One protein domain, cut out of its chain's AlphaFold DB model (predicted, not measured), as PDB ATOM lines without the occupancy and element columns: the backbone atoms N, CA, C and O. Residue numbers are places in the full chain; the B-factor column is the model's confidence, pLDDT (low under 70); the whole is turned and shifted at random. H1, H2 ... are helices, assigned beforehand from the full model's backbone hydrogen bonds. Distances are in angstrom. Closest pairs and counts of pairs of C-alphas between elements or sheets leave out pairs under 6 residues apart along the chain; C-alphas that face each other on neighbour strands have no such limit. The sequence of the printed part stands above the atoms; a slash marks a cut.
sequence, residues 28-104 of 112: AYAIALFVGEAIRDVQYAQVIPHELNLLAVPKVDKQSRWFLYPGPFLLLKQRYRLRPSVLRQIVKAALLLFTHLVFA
ATOM      1  N   ALA A  28      79.640  34.096  29.483       91.06
ATOM      2  CA  ALA A  28      78.992  32.820  29.200       91.06
ATOM      3  C   ALA A  28      78.173  32.879  27.902       91.06
ATOM      4  O   ALA A  28      78.259  31.968  27.078       91.06
ATOM      5  N   TYR A  29      77.428  33.967  27.691       90.81
ATOM      6  CA  TYR A  29      76.672  34.205  26.466       90.81
ATOM      7  C   TYR A  29      77.587  34.312  25.243       90.81
ATOM      8  O   TYR A  29      77.325  33.658  24.238       90.81
ATOM      9  N   ALA A  30      78.682  35.072  25.330       90.56
ATOM     10  CA  ALA A  30      79.637  35.214  24.235       90.56
ATOM     11  C   ALA A  30      80.273  33.867  23.857       90.56
ATOM     12  O   ALA A  30      80.313  33.514  22.681       90.56
ATOM     13  N   ILE A  31      80.694  33.070  24.842       89.44
ATOM     14  CA  ILE A  31      81.253  31.733  24.593       89.44
ATOM     15  C   ILE A  31      80.197  30.812  23.968       89.44
ATOM     16  O   ILE A  31      80.483  30.126  22.986       89.44
ATOM     17  N   ALA A  32      78.969  30.811  24.494       92.12
ATOM     18  CA  ALA A  32      77.872  30.011  23.950       92.12
ATOM     19  C   ALA A  32      77.517  30.409  22.510       92.12
ATOM     20  O   ALA A  32      77.216  29.536  21.695       92.12
ATOM     21  N   LEU A  33      77.589  31.704  22.193       90.94
ATOM     22  CA  LEU A  33      77.428  32.228  20.842       90.94
ATOM     23  C   LEU A  33      78.530  31.716  19.923       90.94
ATOM     24  O   LEU A  33      78.226  31.026  18.960       90.94
ATOM     25  N   PHE A  34      79.798  31.944  20.257       91.50
ATOM     26  CA  PHE A  34      80.928  31.514  19.430       91.50
ATOM     27  C   PHE A  34      80.923  30.005  19.163       91.50
ATOM     28  O   PHE A  34      81.028  29.565  18.018       91.50
ATOM     29  N   VAL A  35      80.770  29.199  20.214       92.38
ATOM     30  CA  VAL A  35      80.772  27.737  20.089       92.38
ATOM     31  C   VAL A  35      79.524  27.249  19.356       92.38
ATOM     32  O   VAL A  35      79.617  26.369  18.503       92.38
ATOM     33  N   GLY A  36      78.355  27.808  19.668       94.06
ATOM     34  CA  GLY A  36      77.100  27.423  19.037       94.06
ATOM     35  C   GLY A  36      77.078  27.728  17.540       94.06
ATOM     36  O   GLY A  36      76.651  26.886  16.752       94.06
ATOM     37  N   GLU A  37      77.551  28.910  17.144       92.88
ATOM     38  CA  GLU A  37      77.654  29.313  15.738       92.88
ATOM     39  C   GLU A  37      78.644  28.420  14.983       92.88
ATOM     40  O   GLU A  37      78.317  27.886  13.927       92.88
ATOM     41  N   ALA A  38      79.793  28.109  15.587       93.44
ATOM     42  CA  ALA A  38      80.751  27.190  14.982       93.44
ATOM     43  C   ALA A  38      80.181  25.767  14.809       93.44
ATOM     44  O   ALA A  38      80.394  25.122  13.782       93.44
ATOM     45  N   ILE A  39      79.406  25.269  15.782       94.12
ATOM     46  CA  ILE A  39      78.677  23.994  15.657       94.12
ATOM     47  C   ILE A  39      77.675  24.055  14.501       94.12
ATOM     48  O   ILE A  39      77.560  23.092  13.740       94.12
ATOM     49  N   ARG A  40      76.949  25.170  14.370       94.69
ATOM     50  CA  ARG A  40      75.971  25.382  13.299       94.69
ATOM     51  C   ARG A  40      76.626  25.331  11.922       94.69
ATOM     52  O   ARG A  40      76.104  24.650  11.038       94.69
ATOM     53  N   ASP A  41      77.757  26.004  11.764       93.94
ATOM     54  CA  ASP A  41      78.493  26.070  10.504       93.94
ATOM     55  C   ASP A  41      79.025  24.694  10.097       93.94
ATOM     56  O   ASP A  41      78.817  24.249   8.968       93.94
ATOM     57  N   VAL A  42      79.612  23.947  11.033       93.25
ATOM     58  CA  VAL A  42      80.090  22.589  10.736       93.25
ATOM     59  C   VAL A  42      78.926  21.641  10.426       93.25
ATOM     60  O   VAL A  42      78.996  20.856   9.483       93.25
ATOM     61  N   GLN A  43      77.830  21.700  11.185       93.38
ATOM     62  CA  GLN A  43      76.732  20.741  11.041       93.38
ATOM     63  C   GLN A  43      75.828  21.006   9.831       93.38
ATOM     64  O   GLN A  43      75.405  20.059   9.166       93.38
ATOM     65  N   TYR A  44      75.474  22.266   9.571       92.31
ATOM     66  CA  TYR A  44      74.476  22.621   8.553       92.31
ATOM     67  C   TYR A  44      75.053  23.345   7.341       92.31
ATOM     68  O   TYR A  44      74.419  23.310   6.287       92.31
ATOM     69  N   ALA A  45      76.228  23.963   7.467       91.31
ATOM     70  CA  ALA A  45      76.951  24.526   6.330       91.31
ATOM     71  C   ALA A  45      78.092  23.626   5.829       91.31
ATOM     72  O   ALA A  45      78.717  23.960   4.829       91.31
ATOM     73  N   GLN A  46      78.332  22.479   6.484       89.62
ATOM     74  CA  GLN A  46      79.387  21.519   6.128       89.62
ATOM     75  C   GLN A  46      80.786  22.156   6.080       89.62
ATOM     76  O   GLN A  46      81.664  21.703   5.348       89.62
ATOM     77  N   VAL A  47      81.001  23.211   6.873       90.38
ATOM     78  CA  VAL A  47      82.300  23.880   6.981       90.38
ATOM     79  C   VAL A  47      83.286  22.947   7.677       90.38
ATOM     80  O   VAL A  47      82.968  22.316   8.688       90.38
ATOM     81  N   ILE A  48      84.507  22.860   7.151       88.75
ATOM     82  CA  ILE A  48      85.574  22.077   7.771       88.75
ATOM     83  C   ILE A  48      86.010  22.802   9.058       88.75
ATOM     84  O   ILE A  48      86.291  23.998   9.004       88.75
ATOM     85  N   PRO A  49      86.139  22.123  10.218       85.88
ATOM     86  CA  PRO A  49      86.476  22.782  11.487       85.88
ATOM     87  C   PRO A  49      87.752  23.642  11.473       85.88
ATOM     88  O   PRO A  49      87.860  24.578  12.257       85.88
ATOM     89  N   HIS A  50      88.718  23.336  10.603       83.00
ATOM     90  CA  HIS A  50      89.975  24.087  10.477       83.00
ATOM     91  C   HIS A  50      89.836  25.374   9.647       83.00
ATOM     92  O   HIS A  50      90.684  26.252   9.750       83.00
ATOM     93  N   GLU A  51      88.765  25.502   8.863       86.25
ATOM     94  CA  GLU A  51      88.466  26.661   8.010       86.25
ATOM     95  C   GLU A  51      87.350  27.538   8.602       86.25
ATOM     96  O   GLU A  51      86.811  28.418   7.932       86.25
ATOM     97  N   LEU A  52      86.977  27.293   9.864       87.00
ATOM     98  CA  LEU A  52      85.938  28.046  10.555       87.00
ATOM     99  C   LEU A  52      86.271  29.539  10.576       87.00
ATOM    100  O   LEU A  52      87.226  29.977  11.219       87.00
ATOM    101  N   ASN A  53      85.416  30.323   9.927       87.50
ATOM    102  CA  ASN A  53      85.467  31.772   9.951       87.50
ATOM    103  C   ASN A  53      84.132  32.324  10.455       87.50
ATOM    104  O   ASN A  53      83.218  32.569   9.674       87.50
ATOM    105  N   LEU A  54      84.053  32.569  11.764       83.75
ATOM    106  CA  LEU A  54      82.856  33.107  12.423       83.75
ATOM    107  C   LEU A  54      82.524  34.559  12.033       83.75
ATOM    108  O   LEU A  54      81.476  35.069  12.417       83.75
ATOM    109  N   LEU A  55      83.412  35.240  11.303       84.50
ATOM    110  CA  LEU A  55      83.177  36.597  10.805       84.50
ATOM    111  C   LEU A  55      82.531  36.599   9.412       84.50
ATOM    112  O   LEU A  55      82.072  37.645   8.957       84.50
ATOM    113  N   ALA A  56      82.503  35.453   8.730       86.75
ATOM    114  CA  ALA A  56      81.932  35.307   7.401       86.75
ATOM    115  C   ALA A  56      80.675  34.434   7.447       86.75
ATOM    116  O   ALA A  56      80.613  33.432   8.151       86.75
ATOM    117  N   VAL A  57      79.674  34.791   6.644       86.69
ATOM    118  CA  VAL A  57      78.503  33.932   6.448       86.69
ATOM    119  C   VAL A  57      78.885  32.823   5.460       86.69
ATOM    120  O   VAL A  57      79.289  33.140   4.335       86.69
ATOM    121  N   PRO A  58      78.775  31.536   5.835       88.25
ATOM    122  CA  PRO A  58      79.087  30.448   4.924       88.25
ATOM    123  C   PRO A  58      78.089  30.407   3.762       88.25
ATOM    124  O   PRO A  58      76.918  30.767   3.895       88.25
ATOM    125  N   LYS A  59      78.545  29.936   2.599       88.94
ATOM    126  CA  LYS A  59      77.671  29.737   1.437       88.94
ATOM    127  C   LYS A  59      76.821  28.489   1.657       88.94
ATOM    128  O   LYS A  59      77.310  27.374   1.517       88.94
ATOM    129  N   VAL A  60      75.551  28.691   1.988       91.00
ATOM    130  CA  VAL A  60      74.557  27.630   2.181       91.00
ATOM    131  C   VAL A  60      73.382  27.798   1.234       91.00
ATOM    132  O   VAL A  60      73.016  28.914   0.870       91.00
ATOM    133  N   ASP A  61      72.775  26.674   0.858       89.69
ATOM    134  CA  ASP A  61      71.516  26.686   0.123       89.69
ATOM    135  C   ASP A  61      70.402  27.368   0.938       89.69
ATOM    136  O   ASP A  61      70.361  27.278   2.168       89.69
ATOM    137  N   LYS A  62      69.468  28.026   0.243       85.25
ATOM    138  CA  LYS A  62      68.368  28.780   0.865       85.25
ATOM    139  C   LYS A  62      67.426  27.898   1.687       85.25
ATOM    140  O   LYS A  62      66.779  28.409   2.595       85.25
ATOM    141  N   GLN A  63      67.349  26.596   1.402       87.12
ATOM    142  CA  GLN A  63      66.528  25.644   2.158       87.12
ATOM    143  C   GLN A  63      67.290  25.001   3.329       87.12
ATOM    144  O   GLN A  63      66.750  24.143   4.034       87.12
ATOM    145  N   SER A  64      68.545  25.397   3.565       89.12
ATOM    146  CA  SER A  64      69.352  24.828   4.638       89.12
ATOM    147  C   SER A  64      68.772  25.137   6.017       89.12
ATOM    148  O   SER A  64      68.369  26.258   6.338       89.12
ATOM    149  N   ARG A  65      68.855  24.138   6.903       88.44
ATOM    150  CA  ARG A  65      68.539  24.276   8.334       88.44
ATOM    151  C   ARG A  65      69.431  25.292   9.050       88.44
ATOM    152  O   ARG A  65      69.105  25.683  10.169       88.44
ATOM    153  N   TRP A  66      70.515  25.733   8.413       92.19
ATOM    154  CA  TRP A  66      71.380  26.801   8.902       92.19
ATOM    155  C   TRP A  66      70.599  28.092   9.212       92.19
ATOM    156  O   TRP A  66      70.832  28.708  10.250       92.19
ATOM    157  N   PHE A  67      69.599  28.442   8.390       89.12
ATOM    158  CA  PHE A  67      68.746  29.620   8.610       89.12
ATOM    159  C   PHE A  67      67.693  29.432   9.714       89.12
ATOM    160  O   PHE A  67      67.167  30.412  10.232       89.12
ATOM    161  N   LEU A  68      67.377  28.186  10.083       88.50
ATOM    162  CA  LEU A  68      66.302  27.871  11.032       88.50
ATOM    163  C   LEU A  68      66.773  27.842  12.484       88.50
ATOM    164  O   LEU A  68      65.977  28.049  13.399       88.50
ATOM    165  N   TYR A  69      68.048  27.532  12.707       87.00
ATOM    166  CA  TYR A  69      68.581  27.337  14.047       87.00
ATOM    167  C   TYR A  69      69.709  28.323  14.312       87.00
ATOM    168  O   TYR A  69      70.731  28.228  13.645       87.00
ATOM    169  N   PRO A  70      69.586  29.228  15.295       88.06
ATOM    170  CA  PRO A  70      70.732  29.987  15.771       88.06
ATOM    171  C   PRO A  70      71.700  29.062  16.518       88.06
ATOM    172  O   PRO A  70      71.290  28.087  17.157       88.06
ATOM    173  N   GLY A  71      72.992  29.374  16.466       88.50
ATOM    174  CA  GLY A  71      74.049  28.560  17.050       88.50
ATOM    175  C   GLY A  71      73.870  28.242  18.542       88.50
ATOM    176  O   GLY A  71      73.862  27.059  18.904       88.50
ATOM    177  N   PRO A  72      73.653  29.243  19.422       90.00
ATOM    178  CA  PRO A  72      73.423  29.010  20.849       90.00
ATOM    179  C   PRO A  72      72.307  28.004  21.135       90.00
ATOM    180  O   PRO A  72      72.395  27.220  22.076       90.00
ATOM    181  N   PHE A  73      71.254  27.989  20.315       89.81
ATOM    182  CA  PHE A  73      70.130  27.080  20.506       89.81
ATOM    183  C   PHE A  73      70.539  25.619  20.300       89.81
ATOM    184  O   PHE A  73      70.089  24.745  21.045       89.81
ATOM    185  N   LEU A  74      71.421  25.345  19.335       88.69
ATOM    186  CA  LEU A  74      71.952  24.000  19.110       88.69
ATOM    187  C   LEU A  74      72.764  23.519  20.308       88.69
ATOM    188  O   LEU A  74      72.609  22.366  20.712       88.69
ATOM    189  N   LEU A  75      73.569  24.407  20.897       87.69
ATOM    190  CA  LEU A  75      74.358  24.118  22.091       87.69
ATOM    191  C   LEU A  75      73.457  23.852  23.306       87.69
ATOM    192  O   LEU A  75      73.568  22.801  23.935       87.69
ATOM    193  N   LEU A  76      72.521  24.761  23.597       87.31
ATOM    194  CA  LEU A  76      71.651  24.697  24.778       87.31
ATOM    195  C   LEU A  76      70.661  23.531  24.736       87.31
ATOM    196  O   LEU A  76      70.374  22.923  25.763       87.31
ATOM    197  N   LYS A  77      70.121  23.209  23.556       89.69
ATOM    198  CA  LYS A  77      69.204  22.072  23.381       89.69
ATOM    199  C   LYS A  77      69.925  20.771  23.033       89.69
ATOM    200  O   LYS A  77      69.244  19.784  22.768       89.69
ATOM    201  N   GLN A  78      71.261  20.781  22.989       83.94
ATOM    202  CA  GLN A  78      72.098  19.648  22.582       83.94
ATOM    203  C   GLN A  78      71.621  18.998  21.270       83.94
ATOM    204  O   GLN A  78      71.661  17.786  21.090       83.94
ATOM    205  N   ARG A  79      71.142  19.816  20.322       85.50
ATOM    206  CA  ARG A  79      70.591  19.352  19.034       85.50
ATOM    207  C   ARG A  79      71.669  19.148  17.966       85.50
ATOM    208  O   ARG A  79      71.370  19.145  16.769       85.50
ATOM    209  N   TYR A  80      72.917  18.982  18.388       85.56
ATOM    210  CA  TYR A  80      74.032  18.716  17.497       85.56
ATOM    211  C   TYR A  80      74.320  17.217  17.380       85.56
ATOM    212  O   TYR A  80      74.187  16.458  18.335       85.56
ATOM    213  N   ARG A  81      74.711  16.781  16.184       88.75
ATOM    214  CA  ARG A  81      75.035  15.387  15.847       88.75
ATOM    215  C   ARG A  81      76.463  15.311  15.318       88.75
ATOM    216  O   ARG A  81      76.698  14.935  14.175       88.75
ATOM    217  N   LEU A  82      77.418  15.724  16.148       89.62
ATOM    218  CA  LEU A  82      78.837  15.780  15.804       89.62
ATOM    219  C   LEU A  82      79.638  14.805  16.664       89.62
ATOM    220  O   LEU A  82      79.328  14.585  17.834       89.62
ATOM    221  N   ARG A  83      80.700  14.232  16.089       93.38
ATOM    222  CA  ARG A  83      81.615  13.361  16.837       93.38
ATOM    223  C   ARG A  83      82.343  14.170  17.925       93.38
ATOM    224  O   ARG A  83      82.711  15.320  17.673       93.38
ATOM    225  N   PRO A  84      82.670  13.571  19.086       91.94
ATOM    226  CA  PRO A  84      83.405  14.265  20.151       91.94
ATOM    227  C   PRO A  84      84.771  14.830  19.726       91.94
ATOM    228  O   PRO A  84      85.247  15.815  20.284       91.94
ATOM    229  N   SER A  85      85.435  14.216  18.739       93.56
ATOM    230  CA  SER A  85      86.676  14.744  18.154       93.56
ATOM    231  C   SER A  85      86.451  16.065  17.415       93.56
ATOM    232  O   SER A  85      87.202  17.012  17.627       93.56
ATOM    233  N   VAL A  86      85.388  16.143  16.613       92.75
ATOM    234  CA  VAL A  86      84.999  17.341  15.858       92.75
ATOM    235  C   VAL A  86      84.579  18.456  16.810       92.75
ATOM    236  O   VAL A  86      85.043  19.580  16.672       92.75
ATOM    237  N   LEU A  87      83.796  18.141  17.846       92.44
ATOM    238  CA  LEU A  87      83.428  19.117  18.878       92.44
ATOM    239  C   LEU A  87      84.653  19.708  19.578       92.44
ATOM    240  O   LEU A  87      84.724  20.918  19.768       92.44
ATOM    241  N   ARG A  88      85.657  18.886  19.911       93.81
ATOM    242  CA  ARG A  88      86.914  19.387  20.490       93.81
ATOM    243  C   ARG A  88      87.666  20.319  19.540       93.81
ATOM    244  O   ARG A  88      88.236  21.297  20.009       93.81
ATOM    245  N   GLN A  89      87.669  20.038  18.237       93.06
ATOM    246  CA  GLN A  89      88.274  20.931  17.243       93.06
ATOM    247  C   GLN A  89      87.516  22.257  17.155       93.06
ATOM    248  O   GLN A  89      88.137  23.311  17.234       93.06
ATOM    249  N   ILE A  90      86.183  22.202  17.098       92.38
ATOM    250  CA  ILE A  90      85.314  23.384  17.088       92.38
ATOM    251  C   ILE A  90      85.557  24.254  18.323       92.38
ATOM    252  O   ILE A  90      85.787  25.450  18.193       92.38
ATOM    253  N   VAL A  91      85.554  23.660  19.519       91.69
ATOM    254  CA  VAL A  91      85.778  24.397  20.771       91.69
ATOM    255  C   VAL A  91      87.171  25.023  20.797       91.69
ATOM    256  O   VAL A  91      87.299  26.175  21.199       91.69
ATOM    257  N   LYS A  92      88.211  24.315  20.330       91.94
ATOM    258  CA  LYS A  92      89.565  24.881  20.223       91.94
ATOM    259  C   LYS A  92      89.616  26.078  19.271       91.94
ATOM    260  O   LYS A  92      90.180  27.102  19.641       91.94
ATOM    261  N   ALA A  93      89.019  25.963  18.086       89.19
ATOM    262  CA  ALA A  93      88.984  27.041  17.098       89.19
ATOM    263  C   ALA A  93      88.189  28.255  17.609       89.19
ATOM    264  O   ALA A  93      88.680  29.380  17.570       89.19
ATOM    265  N   ALA A  94      86.997  28.022  18.166       87.44
ATOM    266  CA  ALA A  94      86.154  29.067  18.741       87.44
ATOM    267  C   ALA A  94      86.837  29.776  19.921       87.44
ATOM    268  O   ALA A  94      86.776  30.999  20.013       87.44
ATOM    269  N   LEU A  95      87.527  29.030  20.793       87.56
ATOM    270  CA  LEU A  95      88.292  29.605  21.898       87.56
ATOM    271  C   LEU A  95      89.459  30.455  21.386       87.56
ATOM    272  O   LEU A  95      89.649  31.559  21.879       87.56
ATOM    273  N   LEU A  96      90.203  29.979  20.384       87.56
ATOM    274  CA  LEU A  96      91.299  30.740  19.785       87.56
ATOM    275  C   LEU A  96      90.786  32.061  19.194       87.56
ATOM    276  O   LEU A  96      91.308  33.122  19.531       87.56
ATOM    277  N   LEU A  97      89.699  32.020  18.419       84.56
ATOM    278  CA  LEU A  97      89.053  33.222  17.880       84.56
ATOM    279  C   LEU A  97      88.563  34.167  18.984       84.56
ATOM    280  O   LEU A  97      88.785  35.374  18.900       84.56
ATOM    281  N   PHE A  98      87.941  33.638  20.039       84.69
ATOM    282  CA  PHE A  98      87.481  34.439  21.171       84.69
ATOM    283  C   PHE A  98      88.648  35.093  21.919       84.69
ATOM    284  O   PHE A  98      88.592  36.283  22.215       84.69
ATOM    285  N   THR A  99      89.735  34.357  22.179       86.50
ATOM    286  CA  THR A  99      90.938  34.925  22.806       86.50
ATOM    287  C   THR A  99      91.558  36.001  21.933       86.50
ATOM    288  O   THR A  99      91.910  37.057  22.445       86.50
ATOM    289  N   HIS A 100      91.616  35.799  20.615       85.00
ATOM    290  CA  HIS A 100      92.046  36.846  19.702       85.00
ATOM    291  C   HIS A 100      91.112  38.051  19.770       85.00
ATOM    292  O   HIS A 100      91.604  39.157  19.789       85.00
ATOM    293  N   LEU A 101      89.795  37.897  19.882       82.19
ATOM    294  CA  LEU A 101      88.899  39.053  19.997       82.19
ATOM    295  C   LEU A 101      89.097  39.819  21.314       82.19
ATOM    296  O   LEU A 101      89.119  41.046  21.314       82.19
ATOM    297  N   VAL A 102      89.258  39.104  22.429       82.44
ATOM    298  CA  VAL A 102      89.424  39.704  23.763       82.44
ATOM    299  C   VAL A 102      90.804  40.343  23.939       82.44
ATOM    300  O   VAL A 102      90.914  41.393  24.568       82.44
ATOM    301  N   PHE A 103      91.852  39.719  23.394       80.06
ATOM    302  CA  PHE A 103      93.247  40.126  23.579       80.06
ATOM    303  C   PHE A 103      93.882  40.783  22.346       80.06
ATOM    304  O   PHE A 103      95.019  41.247  22.442       80.06
ATOM    305  N   ALA A 104      93.208  40.849  21.190       70.06
ATOM    306  CA  ALA A 104      93.722  41.580  20.032       70.06
ATOM    307  C   ALA A 104      93.853  43.045  20.409       70.06
ATOM    308  O   ALA A 104      92.853  43.718  20.631       70.06
TER     309      ALA A 104
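This is residues 28 to 104 of the 112 residues of an uncharacterized protein of Chloroflexi bacterium (UniProt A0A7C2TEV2). Two long helices, H1 and H3, cross near their middles as an X, and the short helix H2 packs on the side of H1 away from H3. A long loop of residues 45 to 70 swings out between H1 and H2, and the far end of H3 sticks out with residues 99 to 103, followed by residue 104. The printed part has 77 residues with three named helices, H1, H2 and H3 in chain order, and no named strand; its class is all helix. It is compact, with a radius of gyration of the C-alphas of 11.7 A, yet elongated, spanning 37 by 24 by 23 A.

Find C-alpha 28 at (78.992, 32.820, 29.200); from there H1, residues 28 to 44, runs 23.5 A to C-alpha 44 at (74.476, 22.621, 8.553). Go on to Gly 71, where the short helix H2, residues 71 to 76, begins. H3, residues 84 to 103, runs 27.9 A and ends at C-alpha 103 at (93.247, 40.126, 23.579).

Start at H1, which touches H2; their closest C-alphas, those of Gly 36 and Gly 71, are 3.8 A apart. Their lines are only just about perpendicular, at 71 degrees. H1 also touches H3, where the closest C-alphas, those of Val 35 and Ala 94, are 5.7 A apart. These two run opposite ways at a steep tilt of 47 degrees. H2 and H3 are apart. In H1, H2 and H3 every O i to N i+4 pair is within hydrogen-bond range.

Look at Gln 63 and Phe 103 for the two C-alphas farthest apart, at 37.2 A. The link from H1 to H2, 26 residues, is long; the link from H2 to H3, 7 residues, is short. The printed part has no cut. Its mean pLDDT is 88.9, and no printed residue is under 70.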